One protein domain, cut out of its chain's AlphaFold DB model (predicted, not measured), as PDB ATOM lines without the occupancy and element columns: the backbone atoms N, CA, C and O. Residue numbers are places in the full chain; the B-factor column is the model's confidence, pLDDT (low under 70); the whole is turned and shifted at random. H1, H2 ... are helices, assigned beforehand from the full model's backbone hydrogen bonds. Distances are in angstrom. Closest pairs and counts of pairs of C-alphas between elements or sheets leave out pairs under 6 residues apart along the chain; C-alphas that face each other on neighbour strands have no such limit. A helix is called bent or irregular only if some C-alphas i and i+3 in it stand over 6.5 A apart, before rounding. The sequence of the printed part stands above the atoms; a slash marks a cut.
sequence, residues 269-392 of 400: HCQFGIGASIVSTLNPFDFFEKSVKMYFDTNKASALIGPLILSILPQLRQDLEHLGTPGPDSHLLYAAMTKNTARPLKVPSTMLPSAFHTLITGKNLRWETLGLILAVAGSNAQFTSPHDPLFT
ATOM      1  N   HIS A 269      35.961  38.683   0.864       60.03
ATOM      2  CA  HIS A 269      36.138  40.129   0.900       60.03
ATOM      3  C   HIS A 269      34.865  40.990   0.759       60.03
ATOM      4  O   HIS A 269      34.701  41.931   1.531       60.03
ATOM      5  N   CYS A 270      33.947  40.676  -0.161       64.00
ATOM      6  CA  CYS A 270      32.718  41.448  -0.376       64.00
ATOM      7  C   CYS A 270      31.766  41.378   0.827       64.00
ATOM      8  O   CYS A 270      31.088  42.355   1.129       64.00
ATOM      9  N   GLN A 271      31.730  40.248   1.543       71.69
ATOM     10  CA  GLN A 271      30.873  40.093   2.724       71.69
ATOM     11  C   GLN A 271      31.376  40.941   3.900       71.69
ATOM     12  O   GLN A 271      30.575  41.527   4.625       71.69
ATOM     13  N   PHE A 272      32.696  41.069   4.054       80.44
ATOM     14  CA  PHE A 272      33.287  41.903   5.104       80.44
ATOM     15  C   PHE A 272      33.117  43.396   4.842       80.44
ATOM     16  O   PHE A 272      32.867  44.141   5.785       80.44
ATOM     17  N   GLY A 273      33.181  43.821   3.576       85.62
ATOM     18  CA  GLY A 273      32.912  45.213   3.205       85.62
ATOM     19  C   GLY A 273      31.506  45.664   3.609       85.62
ATOM     20  O   GLY A 273      31.347  46.742   4.171       85.62
ATOM     21  N   ILE A 274      30.500  44.804   3.413       89.56
ATOM     22  CA  ILE A 274      29.117  45.089   3.826       89.56
ATOM     23  C   ILE A 274      29.016  45.201   5.351       89.56
ATOM     24  O   ILE A 274      28.392  46.129   5.856       89.56
ATOM     25  N   GLY A 275      29.650  44.286   6.093       91.31
ATOM     26  CA  GLY A 275      29.639  44.328   7.557       91.31
ATOM     27  C   GLY A 275      30.264  45.606   8.120       91.31
ATOM     28  O   GLY A 275      29.685  46.234   9.006       91.31
ATOM     29  N   ALA A 276      31.398  46.028   7.558       92.06
ATOM     30  CA  ALA A 276      32.048  47.283   7.918       92.06
ATOM     31  C   ALA A 276      31.182  48.505   7.574       92.06
ATOM     32  O   ALA A 276      31.039  49.392   8.410       92.06
ATOM     33  N   SER A 277      30.554  48.522   6.391       92.62
ATOM     34  CA  SER A 277      29.620  49.581   5.985       92.62
ATOM     35  C   SER A 277      28.457  49.704   6.976       92.62
ATOM     36  O   SER A 277      28.256  50.780   7.532       92.62
ATOM     37  N   ILE A 278      27.790  48.598   7.330       92.56
ATOM     38  CA  ILE A 278      26.682  48.599   8.304       92.56
ATOM     39  C   ILE A 278      27.124  49.162   9.661       92.56
ATOM     40  O   ILE A 278      26.431  49.998  10.240       92.56
ATOM     41  N   VAL A 279      28.271  48.711  10.181       94.12
ATOM     42  CA  VAL A 279      28.792  49.211  11.465       94.12
ATOM     43  C   VAL A 279      29.170  50.687  11.373       94.12
ATOM     44  O   VAL A 279      28.911  51.434  12.312       94.12
ATOM     45  N   SER A 280      29.715  51.134  10.239       92.81
ATOM     46  CA  SER A 280      30.028  52.547  10.024       92.81
ATOM     47  C   SER A 280      28.772  53.421   9.971       92.81
ATOM     48  O   SER A 280      28.776  54.499  10.551       92.81
ATOM     49  N   THR A 281      27.668  52.938   9.389       91.81
ATOM     50  CA  THR A 281      26.373  53.645   9.370       91.81
ATOM     51  C   THR A 281      25.764  53.776  10.765       91.81
ATOM     52  O   THR A 281      25.035  54.723  11.048       91.81
ATOM     53  N   LEU A 282      26.060  52.832  11.661       92.62
ATOM     54  CA  LEU A 282      25.633  52.898  13.060       92.62
ATOM     55  C   LEU A 282      26.449  53.890  13.900       92.62
ATOM     56  O   LEU A 282      26.088  54.144  15.049       92.62
ATOM     57  N   ASN A 283      27.526  54.456  13.352       88.81
ATOM     58  CA  ASN A 283      28.350  55.462  14.006       88.81
ATOM     59  C   ASN A 283      27.946  56.866  13.507       88.81
ATOM     60  O   ASN A 283      28.105  57.143  12.317       88.81
ATOM     61  N   PRO A 284      27.447  57.784  14.365       89.31
ATOM     62  CA  PRO A 284      27.421  57.758  15.834       89.31
ATOM     63  C   PRO A 284      26.210  57.036  16.451       89.31
ATOM     64  O   PRO A 284      25.055  57.332  16.141       89.31
ATOM     65  N   PHE A 285      26.475  56.154  17.422       95.31
ATOM     66  CA  PHE A 285      25.447  55.313  18.053       95.31
ATOM     67  C   PHE A 285      24.483  56.080  18.977       95.31
ATOM     68  O   PHE A 285      23.361  55.632  19.221       95.31
ATOM     69  N   ASP A 286      24.879  57.268  19.451       94.56
ATOM     70  CA  ASP A 286      24.074  58.122  20.339       94.56
ATOM     71  C   ASP A 286      22.674  58.406  19.792       94.56
ATOM     72  O   ASP A 286      21.698  58.421  20.545       94.56
ATOM     73  N   PHE A 287      22.576  58.629  18.481       93.69
ATOM     74  CA  PHE A 287      21.309  58.898  17.811       93.69
ATOM     75  C   PHE A 287      20.352  57.707  17.937       93.69
ATOM     76  O   PHE A 287      19.209  57.862  18.371       93.69
ATOM     77  N   PHE A 288      20.836  56.504  17.617       96.06
ATOM     78  CA  PHE A 288      20.045  55.280  17.700       96.06
ATOM     79  C   PHE A 288      19.617  54.996  19.138       96.06
ATOM     80  O   PHE A 288      18.455  54.674  19.376       96.06
ATOM     81  N   GLU A 289      20.514  55.184  20.107       96.69
ATOM     82  CA  GLU A 289      20.199  54.982  21.520       96.69
ATOM     83  C   GLU A 289      19.082  55.920  22.003       96.69
ATOM     84  O   GLU A 289      18.100  55.459  22.593       96.69
ATOM     85  N   LYS A 290      19.192  57.224  21.714       96.19
ATOM     86  CA  LYS A 290      18.159  58.215  22.059       96.19
ATOM     87  C   LYS A 290      16.835  57.907  21.366       96.19
ATOM     88  O   LYS A 290      15.788  57.956  22.006       96.19
ATOM     89  N   SER A 291      16.880  57.534  20.087       96.19
ATOM     90  CA  SER A 291      15.682  57.202  19.316       96.19
ATOM     91  C   SER A 291      14.963  55.972  19.874       96.19
ATOM     92  O   SER A 291      13.737  55.957  19.941       96.19
ATOM     93  N   VAL A 292      15.697  54.931  20.274       97.06
ATOM     94  CA  VAL A 292      15.101  53.721  20.861       97.06
ATOM     95  C   VAL A 292      14.514  54.009  22.243       97.06
ATOM     96  O   VAL A 292      13.415  53.540  22.534       97.06
ATOM     97  N   LYS A 293      15.197  54.807  23.076       96.56
ATOM     98  CA  LYS A 293      14.668  55.255  24.377       96.56
ATOM     99  C   LYS A 293      13.354  56.014  24.207       96.56
ATOM    100  O   LYS A 293      12.327  55.568  24.710       96.56
ATOM    101  N   MET A 294      13.358  57.048  23.365       95.56
ATOM    102  CA  MET A 294      12.166  57.848  23.075       95.56
ATOM    103  C   MET A 294      11.005  57.005  22.524       95.56
ATOM    104  O   MET A 294       9.849  57.241  22.884       95.56
ATOM    105  N   TYR A 295      11.295  55.997  21.689       96.00
ATOM    106  CA  TYR A 295      10.278  55.073  21.183       96.00
ATOM    107  C   TYR A 295       9.550  54.339  22.315       96.00
ATOM    108  O   TYR A 295       8.321  54.287  22.310       96.00
ATOM    109  N   PHE A 296      10.281  53.780  23.285       95.81
ATOM    110  CA  PHE A 296       9.674  53.039  24.395       95.81
ATOM    111  C   PHE A 296       9.059  53.944  25.463       95.81
ATOM    112  O   PHE A 296       8.045  53.562  26.046       95.81
ATOM    113  N   ASP A 297       9.593  55.149  25.655       94.06
ATOM    114  CA  ASP A 297       8.997  56.156  26.539       94.06
ATOM    115  C   ASP A 297       7.622  56.609  26.014       94.06
ATOM    116  O   ASP A 297       6.656  56.737  26.773       94.06
ATOM    117  N   THR A 298       7.509  56.781  24.691       93.38
ATOM    118  CA  THR A 298       6.259  57.165  24.017       93.38
ATOM    119  C   THR A 298       5.294  55.983  23.901       93.38
ATOM    120  O   THR A 298       4.094  56.112  24.150       93.38
ATOM    121  N   ASN A 299       5.800  54.803  23.531       91.94
ATOM    122  CA  ASN A 299       4.994  53.614  23.274       91.94
ATOM    123  C   ASN A 299       4.934  52.678  24.493       91.94
ATOM    124  O   ASN A 299       5.502  51.580  24.507       91.94
ATOM    125  N   LYS A 300       4.155  53.091  25.500       86.00
ATOM    126  CA  LYS A 300       3.945  52.344  26.756       86.00
ATOM    127  C   LYS A 300       3.297  50.961  26.582       86.00
ATOM    128  O   LYS A 300       3.263  50.181  27.530       86.00
ATOM    129  N   ALA A 301       2.807  50.617  25.387       76.19
ATOM    130  CA  ALA A 301       2.202  49.311  25.117       76.19
ATOM    131  C   ALA A 301       3.205  48.142  25.225       76.19
ATOM    132  O   ALA A 301       2.797  46.988  25.354       76.19
ATOM    133  N   SER A 302       4.513  48.419  25.208       85.06
ATOM    134  CA  SER A 302       5.575  47.403  25.238       85.06
ATOM    135  C   SER A 302       6.250  47.257  26.608       85.06
ATOM    136  O   SER A 302       7.475  47.189  26.683       85.06
ATOM    137  N   ALA A 303       5.472  47.157  27.691       88.69
ATOM    138  CA  ALA A 303       5.995  47.067  29.063       88.69
ATOM    139  C   ALA A 303       6.993  45.908  29.291       88.69
ATOM    140  O   ALA A 303       7.910  46.034  30.095       88.69
ATOM    141  N   LEU A 304       6.842  44.790  28.570       89.69
ATOM    142  CA  LEU A 304       7.743  43.634  28.685       89.69
ATOM    143  C   LEU A 304       8.964  43.727  27.760       89.69
ATOM    144  O   LEU A 304      10.062  43.325  28.134       89.69
ATOM    145  N   ILE A 305       8.776  44.236  26.542       93.50
ATOM    146  CA  ILE A 305       9.812  44.232  25.499       93.50
ATOM    147  C   ILE A 305      10.755  45.429  25.660       93.50
ATOM    148  O   ILE A 305      11.952  45.294  25.414       93.50
ATOM    149  N   GLY A 306      10.235  46.575  26.108       94.88
ATOM    150  CA  GLY A 306      11.009  47.800  26.303       94.88
ATOM    151  C   GLY A 306      12.228  47.581  27.198       94.88
ATOM    152  O   GLY A 306      13.344  47.748  26.713       94.88
ATOM    153  N   PRO A 307      12.071  47.112  28.451       95.12
ATOM    154  CA  PRO A 307      13.204  46.872  29.346       95.12
ATOM    155  C   PRO A 307      14.236  45.889  28.779       95.12
ATOM    156  O   PRO A 307      15.437  46.094  28.945       95.12
ATOM    157  N   LEU A 308      13.784  44.855  28.056       95.38
ATOM    158  CA  LEU A 308      14.680  43.903  27.398       95.38
ATOM    159  C   LEU A 308      15.533  44.589  26.331       95.38
ATOM    160  O   LEU A 308      16.749  44.420  26.340       95.38
ATOM    161  N   ILE A 309      14.932  45.393  25.453       96.62
ATOM    162  CA  ILE A 309      15.673  46.091  24.394       96.62
ATOM    163  C   ILE A 309      16.560  47.196  24.971       96.62
ATOM    164  O   ILE A 309      17.718  47.319  24.580       96.62
ATOM    165  N   LEU A 310      16.060  47.957  25.943       96.50
ATOM    166  CA  LEU A 310      16.830  49.010  26.602       96.50
ATOM    167  C   LEU A 310      18.056  48.449  27.336       96.50
ATOM    168  O   LEU A 310      19.106  49.086  27.316       96.50
ATOM    169  N   SER A 311      17.969  47.237  27.900       96.75
ATOM    170  CA  SER A 311      19.113  46.570  28.540       96.75
ATOM    171  C   SER A 311      20.245  46.192  27.571       96.75
ATOM    172  O   SER A 311      21.384  46.028  27.998       96.75
ATOM    173  N   ILE A 312      19.962  46.087  26.267       97.75
ATOM    174  CA  ILE A 312      20.957  45.759  25.229       97.75
ATOM    175  C   ILE A 312      21.837  46.972  24.903       97.75
ATOM    176  O   ILE A 312      23.020  46.808  24.608       97.75
ATOM    177  N   LEU A 313      21.272  48.185  24.948       97.69
ATOM    178  CA  LEU A 313      21.896  49.401  24.414       97.69
ATOM    179  C   LEU A 313      23.287  49.716  25.003       97.69
ATOM    180  O   LEU A 313      24.191  49.986  24.210       97.69
ATOM    181  N   PRO A 314      23.519  49.644  26.334       97.44
ATOM    182  CA  PRO A 314      24.820  49.996  26.907       97.44
ATOM    183  C   PRO A 314      25.943  49.059  26.454       97.44
ATOM    184  O   PRO A 314      27.037  49.518  26.135       97.44
ATOM    185  N   GLN A 315      25.670  47.751  26.393       97.69
ATOM    186  CA  GLN A 315      26.657  46.776  25.930       97.69
ATOM    187  C   GLN A 315      26.871  46.896  24.420       97.69
ATOM    188  O   GLN A 315      28.002  46.835  23.950       97.69
ATOM    189  N   LEU A 316      25.797  47.130  23.661       97.44
ATOM    190  CA  LEU A 316      25.886  47.256  22.213       97.44
ATOM    191  C   LEU A 316      26.740  48.452  21.774       97.44
ATOM    192  O   LEU A 316      27.469  48.348  20.792       97.44
ATOM    193  N   ARG A 317      26.693  49.562  22.518       97.31
ATOM    194  CA  ARG A 317      27.593  50.704  22.317       97.31
ATOM    195  C   ARG A 317      29.061  50.279  22.384       97.31
ATOM    196  O   ARG A 317      29.812  50.548  21.453       97.31
ATOM    197  N   GLN A 318      29.444  49.571  23.447       96.81
ATOM    198  CA  GLN A 318      30.816  49.081  23.631       96.81
ATOM    199  C   GLN A 318      31.216  48.113  22.512       96.81
ATOM    200  O   GLN A 318      32.331  48.172  21.995       96.81
ATOM    201  N   ASP A 319      30.291  47.242  22.104       96.31
ATOM    202  CA  ASP A 319      30.536  46.286  21.029       96.31
ATOM    203  C   ASP A 319      30.770  46.998  19.683       96.31
ATOM    204  O   ASP A 319      31.665  46.617  18.927       96.31
ATOM    205  N   LEU A 320      30.000  48.051  19.381       95.69
ATOM    206  CA  LEU A 320      30.150  48.849  18.161       95.69
ATOM    207  C   LEU A 320      31.428  49.691  18.161       95.69
ATOM    208  O   LEU A 320      32.081  49.785  17.126       95.69
ATOM    209  N   GLU A 321      31.824  50.255  19.303       94.56
ATOM    210  CA  GLU A 321      33.110  50.950  19.454       94.56
ATOM    211  C   GLU A 321      34.289  49.993  19.210       94.56
ATOM    212  O   GLU A 321      35.241  50.325  18.494       94.56
ATOM    213  N   HIS A 322      34.193  48.764  19.727       93.38
ATOM    214  CA  HIS A 322      35.193  47.726  19.489       93.38
ATOM    215  C   HIS A 322      35.247  47.297  18.015       93.38
ATOM    216  O   HIS A 322      36.334  47.156  17.457       93.38
ATOM    217  N   LEU A 323      34.090  47.143  17.359       93.31
ATOM    218  CA  LEU A 323      34.000  46.808  15.932       93.31
ATOM    219  C   LEU A 323      34.448  47.947  15.009       93.31
ATOM    220  O   LEU A 323      34.965  47.683  13.926       93.31
ATOM    221  N   GLY A 324      34.213  49.196  15.409       90.75
ATOM    222  CA  GLY A 324      34.565  50.388  14.641       90.75
ATOM    223  C   GLY A 324      36.051  50.736  14.706       90.75
ATOM    224  O   GLY A 324      36.538  51.483  13.859       90.75
ATOM    225  N   THR A 325      36.785  50.186  15.677       91.38
ATOM    226  CA  THR A 325      38.229  50.397  15.800       91.38
ATOM    227  C   THR A 325      38.956  49.605  14.702       91.38
ATOM    228  O   THR A 325      38.895  48.372  14.703       91.38
ATOM    229  N   PRO A 326      39.655  50.262  13.753       83.12
ATOM    230  CA  PRO A 326      40.331  49.580  12.656       83.12
ATOM    231  C   PRO A 326      41.526  48.780  13.190       83.12
ATOM    232  O   PRO A 326      42.627  49.298  13.358       83.12
ATOM    233  N   GLY A 327      41.287  47.503  13.480       87.06
ATOM    234  CA  GLY A 327      42.294  46.539  13.907       87.06
ATOM    235  C   GLY A 327      42.439  45.381  12.916       87.06
ATOM    236  O   GLY A 327      41.505  45.106  12.148       87.06
ATOM    237  N   PRO A 328      43.575  44.656  12.951       84.75
ATOM    238  CA  PRO A 328      43.790  43.465  12.121       84.75
ATOM    239  C   PRO A 328      42.724  42.379  12.363       84.75
ATOM    240  O   PRO A 328      42.443  41.579  11.472       84.75
ATOM    241  N   ASP A 329      42.072  42.410  13.529       89.25
ATOM    242  CA  ASP A 329      41.092  41.413  13.964       89.25
ATOM    243  C   ASP A 329      39.630  41.774  13.645       89.25
ATOM    244  O   ASP A 329      38.733  40.960  13.873       89.25
ATOM    245  N   SER A 330      39.354  42.951  13.070       90.06
ATOM    246  CA  SER A 330      37.989  43.392  12.703       90.06
ATOM    247  C   SER A 330      37.248  42.363  11.835       90.06
ATOM    248  O   SER A 330      36.098  42.005  12.092       90.06
ATOM    249  N   HIS A 331      37.946  41.783  10.858       89.75
ATOM    250  CA  HIS A 331      37.440  40.691  10.026       89.75
ATOM    251  C   HIS A 331      37.018  39.459  10.848       89.75
ATOM    252  O   HIS A 331      35.994  38.834  10.558       89.75
ATOM    253  N   LEU A 332      37.799  39.086  11.871       92.56
ATOM    254  CA  LEU A 332      37.489  37.941  12.729       92.56
ATOM    255  C   LEU A 332      36.219  38.192  13.546       92.56
ATOM    256  O   LEU A 332      35.413  37.274  13.707       92.56
ATOM    257  N   LEU A 333      35.995  39.434  13.982       93.94
ATOM    258  CA  LEU A 333      34.778  39.829  14.688       93.94
ATOM    259  C   LEU A 333      33.538  39.717  13.786       93.94
ATOM    260  O   LEU A 333      32.559  39.077  14.174       93.94
ATOM    261  N   TYR A 334      33.588  40.219  12.546       94.50
ATOM    262  CA  TYR A 334      32.474  40.071  11.594       94.50
ATOM    263  C   TYR A 334      32.193  38.607  11.233       94.50
ATOM    264  O   TYR A 334      31.033  38.196  11.097       94.50
ATOM    265  N   ALA A 335      33.242  37.789  11.104       93.69
ATOM    266  CA  ALA A 335      33.099  36.353  10.891       93.69
ATOM    267  C   ALA A 335      32.427  35.670  12.097       93.69
ATOM    268  O   ALA A 335      31.545  34.827  11.915       93.69
ATOM    269  N   ALA A 336      32.791  36.060  13.324       95.69
ATOM    270  CA  ALA A 336      32.159  35.573  14.547       95.69
ATOM    271  C   ALA A 336      30.678  35.977  14.623       95.69
ATOM    272  O   ALA A 336      29.832  35.106  14.826       95.69
ATOM    273  N   MET A 337      30.339  37.241  14.347       96.62
ATOM    274  CA  MET A 337      28.947  37.714  14.290       96.62
ATOM    275  C   MET A 337      28.117  36.933  13.271       96.62
ATOM    276  O   MET A 337      26.998  36.499  13.555       96.62
ATOM    277  N   THR A 338      28.677  36.690  12.086       95.50
ATOM    278  CA  THR A 338      28.011  35.920  11.026       95.50
ATOM    279  C   THR A 338      27.795  34.467  11.448       95.50
ATOM    280  O   THR A 338      26.714  33.912  11.252       95.50
ATOM    281  N   LYS A 339      28.785  33.852  12.107       96.12
ATOM    282  CA  LYS A 339      28.670  32.499  12.666       96.12
ATOM    283  C   LYS A 339      27.625  32.421  13.781       96.12
ATOM    284  O   LYS A 339      26.900  31.428  13.847       96.12
ATOM    285  N   ASN A 340      27.532  33.439  14.633       97.50
ATOM    286  CA  ASN A 340      26.519  33.525  15.684       97.50
ATOM    287  C   ASN A 340      25.116  33.646  15.074       97.50
ATOM    288  O   ASN A 340      24.231  32.877  15.435       97.50
ATOM    289  N   THR A 341      24.953  34.525  14.082       96.88
ATOM    290  CA  THR A 341      23.712  34.739  13.309       96.88
ATOM    291  C   THR A 341      23.237  33.448  12.629       96.88
ATOM    292  O   THR A 341      22.058  33.108  12.662       96.88
ATOM    293  N   ALA A 342      24.155  32.660  12.063       96.69
ATOM    294  CA  ALA A 342      23.816  31.400  11.400       96.69
ATOM    295  C   ALA A 342      23.297  30.307  12.356       96.69
ATOM    296  O   ALA A 342      22.710  29.321  11.910       96.69
ATOM    297  N   ARG A 343      23.528  30.438  13.668       96.69
ATOM    298  CA  ARG A 343      23.104  29.456  14.673       96.69
ATOM    299  C   ARG A 343      21.757  29.862  15.276       96.69
ATOM    300  O   ARG A 343      21.606  31.024  15.654       96.69
ATOM    301  N   PRO A 344      20.799  28.936  15.457       96.75
ATOM    302  CA  PRO A 344      19.578  29.225  16.205       96.75
ATOM    303  C   PRO A 344      19.899  29.754  17.609       96.75
ATOM    304  O   PRO A 344      20.767  29.206  18.295       96.75
ATOM    305  N   LEU A 345      19.212  30.817  18.030       96.50
ATOM    306  CA  LEU A 345      19.355  31.368  19.375       96.50
ATOM    307  C   LEU A 345      18.760  30.379  20.385       96.50
ATOM    308  O   LEU A 345      17.584  30.032  20.300       96.50
ATOM    309  N   LYS A 346      19.575  29.914  21.335       97.06
ATOM    310  CA  LYS A 346      19.137  29.025  22.414       97.06
ATOM    311  C   LYS A 346      19.011  29.834  23.695       97.06
ATOM    312  O   LYS A 346      20.014  30.327  24.198       97.06
ATOM    313  N   VAL A 347      17.793  29.946  24.208       97.38
ATOM    314  CA  VAL A 347      17.507  30.624  25.477       97.38
ATOM    315  C   VAL A 347      17.316  29.552  26.551       97.38
ATOM    316  O   VAL A 347      16.384  28.754  26.430       97.38
ATOM    317  N   PRO A 348      18.193  29.468  27.566       97.38
ATOM    318  CA  PRO A 348      18.000  28.543  28.680       97.38
ATOM    319  C   PRO A 348      16.697  28.850  29.426       97.38
ATOM    320  O   PRO A 348      16.389  30.014  29.671       97.38
ATOM    321  N   SER A 349      15.954  27.823  29.845       97.06
ATOM    322  CA  SER A 349      14.705  27.998  30.608       97.06
ATOM    323  C   SER A 349      14.918  28.621  31.992       97.06
ATOM    324  O   SER A 349      13.996  29.195  32.558       97.06
ATOM    325  N   THR A 350      16.133  28.519  32.527       97.50
ATOM    326  CA  THR A 350      16.543  29.087  33.817       97.50
ATOM    327  C   THR A 350      17.081  30.517  33.705       97.50
ATOM    328  O   THR A 350      17.492  31.095  34.709       97.50
ATOM    329  N   MET A 351      17.122  31.096  32.499       97.19
ATOM    330  CA  MET A 351      17.692  32.422  32.278       97.19
ATOM    331  C   MET A 351      16.769  33.527  32.796       97.19
ATOM    332  O   MET A 351      15.601  33.613  32.422       97.19
ATOM    333  N   LEU A 352      17.336  34.426  33.601       95.94
ATOM    334  CA  LEU A 352      16.667  35.654  34.015       95.94
ATOM    335  C   LEU A 352      16.483  36.599  32.812       95.94
ATOM    336  O   LEU A 352      17.424  36.761  32.030       95.94
ATOM    337  N   PRO A 353      15.339  37.300  32.691       92.81
ATOM    338  CA  PRO A 353      15.113  38.264  31.613       92.81
ATOM    339  C   PRO A 353      16.194  39.351  31.530       92.81
ATOM    340  O   PRO A 353      16.617  39.721  30.440       92.81
ATOM    341  N   SER A 354      16.711  39.810  32.675       92.44
ATOM    342  CA  SER A 354      17.797  40.799  32.740       92.44
ATOM    343  C   SER A 354      19.106  40.300  32.125       92.44
ATOM    344  O   SER A 354      19.877  41.103  31.608       92.44
ATOM    345  N   ALA A 355      19.353  38.988  32.128       96.19
ATOM    346  CA  ALA A 355      20.541  38.376  31.544       96.19
ATOM    347  C   ALA A 355      20.383  38.067  30.045       96.19
ATOM    348  O   ALA A 355      21.360  37.688  29.400       96.19
ATOM    349  N   PHE A 356      19.187  38.242  29.471       96.44
ATOM    350  CA  PHE A 356      18.913  37.907  28.073       96.44
ATOM    351  C   PHE A 356      19.836  38.641  27.093       96.44
ATOM    352  O   PHE A 356      20.302  38.039  26.127       96.44
ATOM    353  N   HIS A 357      20.158  39.911  27.363       96.94
ATOM    354  CA  HIS A 357      21.024  40.709  26.492       96.94
ATOM    355  C   HIS A 357      22.391  40.039  26.249       96.94
ATOM    356  O   HIS A 357      22.899  40.087  25.134       96.94
ATOM    357  N   THR A 358      22.933  39.307  27.231       97.31
ATOM    358  CA  THR A 358      24.232  38.609  27.129       97.31
ATOM    359  C   THR A 358      24.273  37.510  26.056       97.31
ATOM    360  O   THR A 358      25.352  37.120  25.595       97.31
ATOM    361  N   LEU A 359      23.109  37.009  25.621       97.44
ATOM    362  CA  LEU A 359      23.005  36.037  24.529       97.44
ATOM    363  C   LEU A 359      23.174  36.661  23.142       97.44
ATOM    364  O   LEU A 359      23.357  35.926  22.170       97.44
ATOM    365  N   ILE A 360      23.060  37.984  23.038       97.25
ATOM    366  CA  ILE A 360      22.975  38.705  21.763       97.25
ATOM    367  C   ILE A 360      23.914  39.916  21.685       97.25
ATOM    368  O   ILE A 360      23.852  40.653  20.698       97.25
ATOM    369  N   THR A 361      24.780  40.100  22.685       97.81
ATOM    370  CA  THR A 361      25.824  41.135  22.766       97.81
ATOM    371  C   THR A 361      27.203  40.530  23.066       97.81
ATOM    372  O   THR A 361      27.353  39.316  23.268       97.81
ATOM    373  N   GLY A 362      28.244  41.362  23.048       96.31
ATOM    374  CA  GLY A 362      29.631  40.982  23.288       96.31
ATOM    375  C   GLY A 362      30.116  39.929  22.296       96.31
ATOM    376  O   GLY A 362      29.952  40.037  21.082       96.31
ATOM    377  N   LYS A 363      30.676  38.835  22.821       96.56
ATOM    378  CA  LYS A 363      31.163  37.700  22.012       96.56
ATOM    379  C   LYS A 363      30.042  36.968  21.261       96.56
ATOM    380  O   LYS A 363      30.312  36.266  20.286       96.56
ATOM    381  N   ASN A 364      28.799  37.124  21.720       97.50
ATOM    382  CA  ASN A 364      27.609  36.524  21.127       97.50
ATOM    383  C   ASN A 364      26.845  37.506  20.232       97.50
ATOM    384  O   ASN A 364      25.719  37.201  19.844       97.50
ATOM    385  N   LEU A 365      27.427  38.663  19.893       97.81
ATOM    386  CA  LEU A 365      26.779  39.649  19.036       97.81
ATOM    387  C   LEU A 365      26.342  39.022  17.704       97.81
ATOM    388  O   LEU A 365      27.049  38.187  17.122       97.81
ATOM    389  N   ARG A 366      25.159  39.423  17.236       97.50
ATOM    390  CA  ARG A 366      24.529  38.915  16.014       97.50
ATOM    391  C   ARG A 366      24.018  40.058  15.141       97.50
ATOM    392  O   ARG A 366      23.735  41.148  15.640       97.50
ATOM    393  N   TRP A 367      23.854  39.801  13.844       97.06
ATOM    394  CA  TRP A 367      23.343  40.795  12.893       97.06
ATOM    395  C   TRP A 367      21.891  41.191  13.179       97.06
ATOM    396  O   TRP A 367      21.510  42.336  12.944       97.06
ATOM    397  N   GLU A 368      21.082  40.280  13.726       97.19
ATOM    398  CA  GLU A 368      19.685  40.557  14.065       97.19
ATOM    399  C   GLU A 368      19.568  41.603  15.180       97.19
ATOM    400  O   GLU A 368      18.633  42.397  15.156       97.19
ATOM    401  N   THR A 369      20.527  41.658  16.114       97.50
ATOM    402  CA  THR A 369      20.568  42.683  17.170       97.50
ATOM    403  C   THR A 369      20.714  44.077  16.564       97.50
ATOM    404  O   THR A 369      19.954  44.982  16.899       97.50
ATOM    405  N   LEU A 370      21.643  44.242  15.616       97.19
ATOM    406  CA  LEU A 370      21.841  45.509  14.904       97.19
ATOM    407  C   LEU A 370      20.612  45.876  14.069       97.19
ATOM    408  O   LEU A 370      20.130  47.006  14.125       97.19
ATOM    409  N   GLY A 371      20.070  44.896  13.341       96.56
ATOM    410  CA  GLY A 371      18.854  45.064  12.551       96.56
ATOM    411  C   GLY A 371      17.647  45.473  13.398       96.56
ATOM    412  O   GLY A 371      16.869  46.318  12.968       96.56
ATOM    413  N   LEU A 372      17.512  44.930  14.612       96.75
ATOM    414  CA  LEU A 372      16.450  45.291  15.551       96.75
ATOM    415  C   LEU A 372      16.553  46.759  15.976       96.75
ATOM    416  O   LEU A 372      15.552  47.471  15.927       96.75
ATOM    417  N   ILE A 373      17.746  47.227  16.348       97.19
ATOM    418  CA  ILE A 373      17.956  48.627  16.739       97.19
ATOM    419  C   ILE A 373      17.671  49.575  15.571       97.19
ATOM    420  O   ILE A 373      16.932  50.543  15.744       97.19
ATOM    421  N   LEU A 374      18.170  49.257  14.373       96.19
ATOM    422  CA  LEU A 374      17.879  50.020  13.155       96.19
ATOM    423  C   LEU A 374      16.378  50.060  12.849       96.19
ATOM    424  O   LEU A 374      15.847  51.114  12.504       96.19
ATOM    425  N   ALA A 375      15.679  48.933  12.998       96.44
ATOM    426  CA  ALA A 375      14.246  48.853  12.753       96.44
ATOM    427  C   ALA A 375      13.450  49.705  13.749       96.44
ATOM    428  O   ALA A 375      12.593  50.476  13.328       96.44
ATOM    429  N   VAL A 376      13.750  49.617  15.049       96.44
ATOM    430  CA  VAL A 376      13.060  50.410  16.082       96.44
ATOM    431  C   VAL A 376      13.344  51.901  15.900       96.44
ATOM    432  O   VAL A 376      12.408  52.701  15.891       96.44
ATOM    433  N   ALA A 377      14.606  52.282  15.687       96.00
ATOM    434  CA  ALA A 377      14.978  53.672  15.449       96.00
ATOM    435  C   ALA A 377      14.325  54.229  14.173       96.00
ATOM    436  O   ALA A 377      13.715  55.294  14.201       96.00
ATOM    437  N   GLY A 378      14.360  53.477  13.070       94.88
ATOM    438  CA  GLY A 378      13.715  53.863  11.815       94.88
ATOM    439  C   GLY A 378      12.188  53.913  11.908       94.88
ATOM    440  O   GLY A 378      11.556  54.750  11.262       94.88
ATOM    441  N   SER A 379      11.565  53.048  12.713       94.88
ATOM    442  CA  SER A 379      10.137  53.137  13.029       94.88
ATOM    443  C   SER A 379       9.825  54.408  13.804       94.88
ATOM    444  O   SER A 379       8.884  55.104  13.440       94.88
ATOM    445  N   ASN A 380      10.618  54.736  14.821       95.56
ATOM    446  CA  ASN A 380      10.446  55.957  15.597       95.56
ATOM    447  C   ASN A 380      10.575  57.207  14.714       95.56
ATOM    448  O   ASN A 380       9.653  58.017  14.653       95.56
ATOM    449  N   ALA A 381      11.644  57.283  13.915       93.75
ATOM    450  CA  ALA A 381      11.927  58.412  13.033       93.75
ATOM    451  C   ALA A 381      10.797  58.719  12.031       93.75
ATOM    452  O   ALA A 381      10.593  59.871  11.661       93.75
ATOM    453  N   GLN A 382      10.017  57.716  11.605       94.19
ATOM    454  CA  GLN A 382       8.865  57.933  10.716       94.19
ATOM    455  C   GLN A 382       7.733  58.740  11.369       94.19
ATOM    456  O   GLN A 382       6.984  59.433  10.663       94.19
ATOM    457  N   PHE A 383       7.589  58.627  12.691       93.19
ATOM    458  CA  PHE A 383       6.544  59.285  13.474       93.19
ATOM    459  C   PHE A 383       7.040  60.549  14.179       93.19
ATOM    460  O   PHE A 383       6.229  61.424  14.472       93.19
ATOM    461  N   THR A 384       8.349  60.679  14.391       93.56
ATOM    462  CA  THR A 384       8.968  61.879  14.955       93.56
ATOM    463  C   THR A 384       8.855  63.070  13.993       93.56
ATOM    464  O   THR A 384       8.916  62.931  12.766       93.56
ATOM    465  N   SER A 385       8.640  64.267  14.546       93.25
ATOM    466  CA  SER A 385       8.639  65.509  13.769       93.25
ATOM    467  C   SER A 385      10.041  65.784  13.205       93.25
ATOM    468  O   SER A 385      11.013  65.600  13.928       93.25
ATOM    469  N   PRO A 386      10.189  66.298  11.969       90.31
ATOM    470  CA  PRO A 386      11.495  66.716  11.448       90.31
ATOM    471  C   PRO A 386      12.182  67.806  12.286       90.31
ATOM    472  O   PRO A 386      13.385  67.989  12.177       90.31
ATOM    473  N   HIS A 387      11.419  68.541  13.100       91.06
ATOM    474  CA  HIS A 387      11.927  69.592  13.988       91.06
ATOM    475  C   HIS A 387      12.236  69.097  15.406       91.06
ATOM    476  O   HIS A 387      12.481  69.907  16.296       91.06
ATOM    477  N   ASP A 388      12.156  67.789  15.641       92.19
ATOM    478  CA  ASP A 388      12.428  67.202  16.947       92.19
ATOM    479  C   ASP A 388      13.925  67.297  17.294       92.19
ATOM    480  O   ASP A 388      14.769  67.059  16.417       92.19
ATOM    481  N   PRO A 389      14.279  67.609  18.556       90.44
ATOM    482  CA  PRO A 389      15.670  67.696  18.989       90.44
ATOM    483  C   PRO A 389      16.452  66.383  18.829       90.44
ATOM    484  O   PRO A 389      17.681  66.399  18.848       90.44
ATOM    485  N   LEU A 390      15.779  65.243  18.633       90.50
ATOM    486  CA  LEU A 390      16.434  63.990  18.266       90.50
ATOM    487  C   LEU A 390      17.290  64.128  16.991       90.50
ATOM    488  O   LEU A 390      18.342  63.494  16.898       90.50
ATOM    489  N   PHE A 391      16.854  64.946  16.028       88.88
ATOM    490  CA  PHE A 391      17.546  65.155  14.750       88.88
ATOM    491  C   PHE A 391      18.495  66.361  14.756       88.88
ATOM    492  O   PHE A 391      19.254  66.550  13.802       88.88
ATOM    493  N   THR A 392      18.474  67.170  15.820       85.94
ATOM    494  CA  THR A 392      19.420  68.276  15.994       85.94
ATOM    495  C   THR A 392      20.709  67.755  16.608       85.94
ATOM    496  O   THR A 392      20.706  67.183  17.701       85.94
TER     497      THR A 392
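AT A GLANCE: This is residues 269 to 392 of the 400 residues of the protein "Predicted protein" of Leptosphaeria maculans (strain JN3 / isolate v23.1.3 / race Av1-4-5-6-7-8) (UniProt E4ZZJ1). Three helices, H2, H3 and H5, lie in a loosely spaced row with H3 in the middle, and the long helix H6 runs over one side of this row, crossing H2 and passing near H3. H1 and H4 lie by the last residues of H3, and the last residue of H4 comes next to the first of H6. The whole is a flat slab, its C-alphas spanning 40 by 39 by 20 A, and it is compact, with a radius of gyration of the C-alphas of 15.3 A. The printed part has 124 residues with six named helices, H1 to H6 in chain order, and no named strand; the class is all helix, with 83 residues in the helices.

HOW THE PARTS SIT: H1, residues 269 to 281, touches H3, residues 305 to 324, with its residues 276 to 280 alone; the closest C-alphas are those of Val 279 and Gly 324, 6.7 A apart, at a steep tilt of 62 degrees, opposite ways. H1 only just touches H4, residues 330 to 341, with 3 pairs of C-alphas within 8 A; the closest are those of Gly 275 and Tyr 334, 6.5 A apart, and the two are about perpendicular at 90 degrees. H2, residues 285 to 298, forms a helical hairpin with H3, at a shallow tilt of 4 degrees, opposite ways; their closest C-alphas are those of Phe 296 and Gly 306, 5.7 A apart. H2 also touches H6, residues 367 to 383, with 15 pairs of C-alphas within 8 A; the closest are those of Ser 291 and Ala 377, 5.3 A apart, at a steep tilt of 61 degrees, the same way. H3 is the hub, touching three other helices, H5, residues 353 to 359, among them. H3 touches H5 with its residues 308 to 312 alone, at a shallow tilt of 28 degrees, the same way; the closest C-alphas are those of Ile 312 and His 357, 5.2 A apart. H3 and H4 are close but not clearly touching. H4 touches H6 with its residues 337 to 341 alone, about perpendicular at 85 degrees; the closest C-alphas are those of Thr 341 and Trp 367, 6.1 A apart. H6 is near H3 and near H1, while H2 is apart from H4 and H5. In H1, H2 and H4 every O i to N i+4 pair is within hydrogen-bond range; in H3 it is 11 of 16, in H6 12 of 13 and in H5 0 of 3, where 3 of 4 O i to N i+3 pairs are within range.

IN THESE COORDINATES: H1 begins at C-alpha 269, at (36.138, 40.129, 0.900), and is 18.7 A long from first to last C-alpha. H2 is 20.2 A long. H3, the longest helix by residues with 20, measures 27.7 A from C-alpha 305, at (9.812, 44.232, 25.499), and has a kink of 38 degrees near residue 315. H3 is only just irregular, with C-alphas 311 and 314 6.9 A apart, and H5 is irregular, with C-alphas 354 and 357 7.0 A apart. H4 has 12 residues and H5 has 7. H6 is 25.0 A long and ends at C-alpha 383, at (6.544, 59.285, 13.474).

THE WHOLE: The two C-alphas farthest apart are those of Thr 350 and His 387, 45.3 A. The printed part has no cut. The link from H4 to H5, with 11 residues, is long; those from H1 to H2 and from H3 to H4 are tight. The mean pLDDT of the printed part is 93.3, and residues 269 to 270 are under 70.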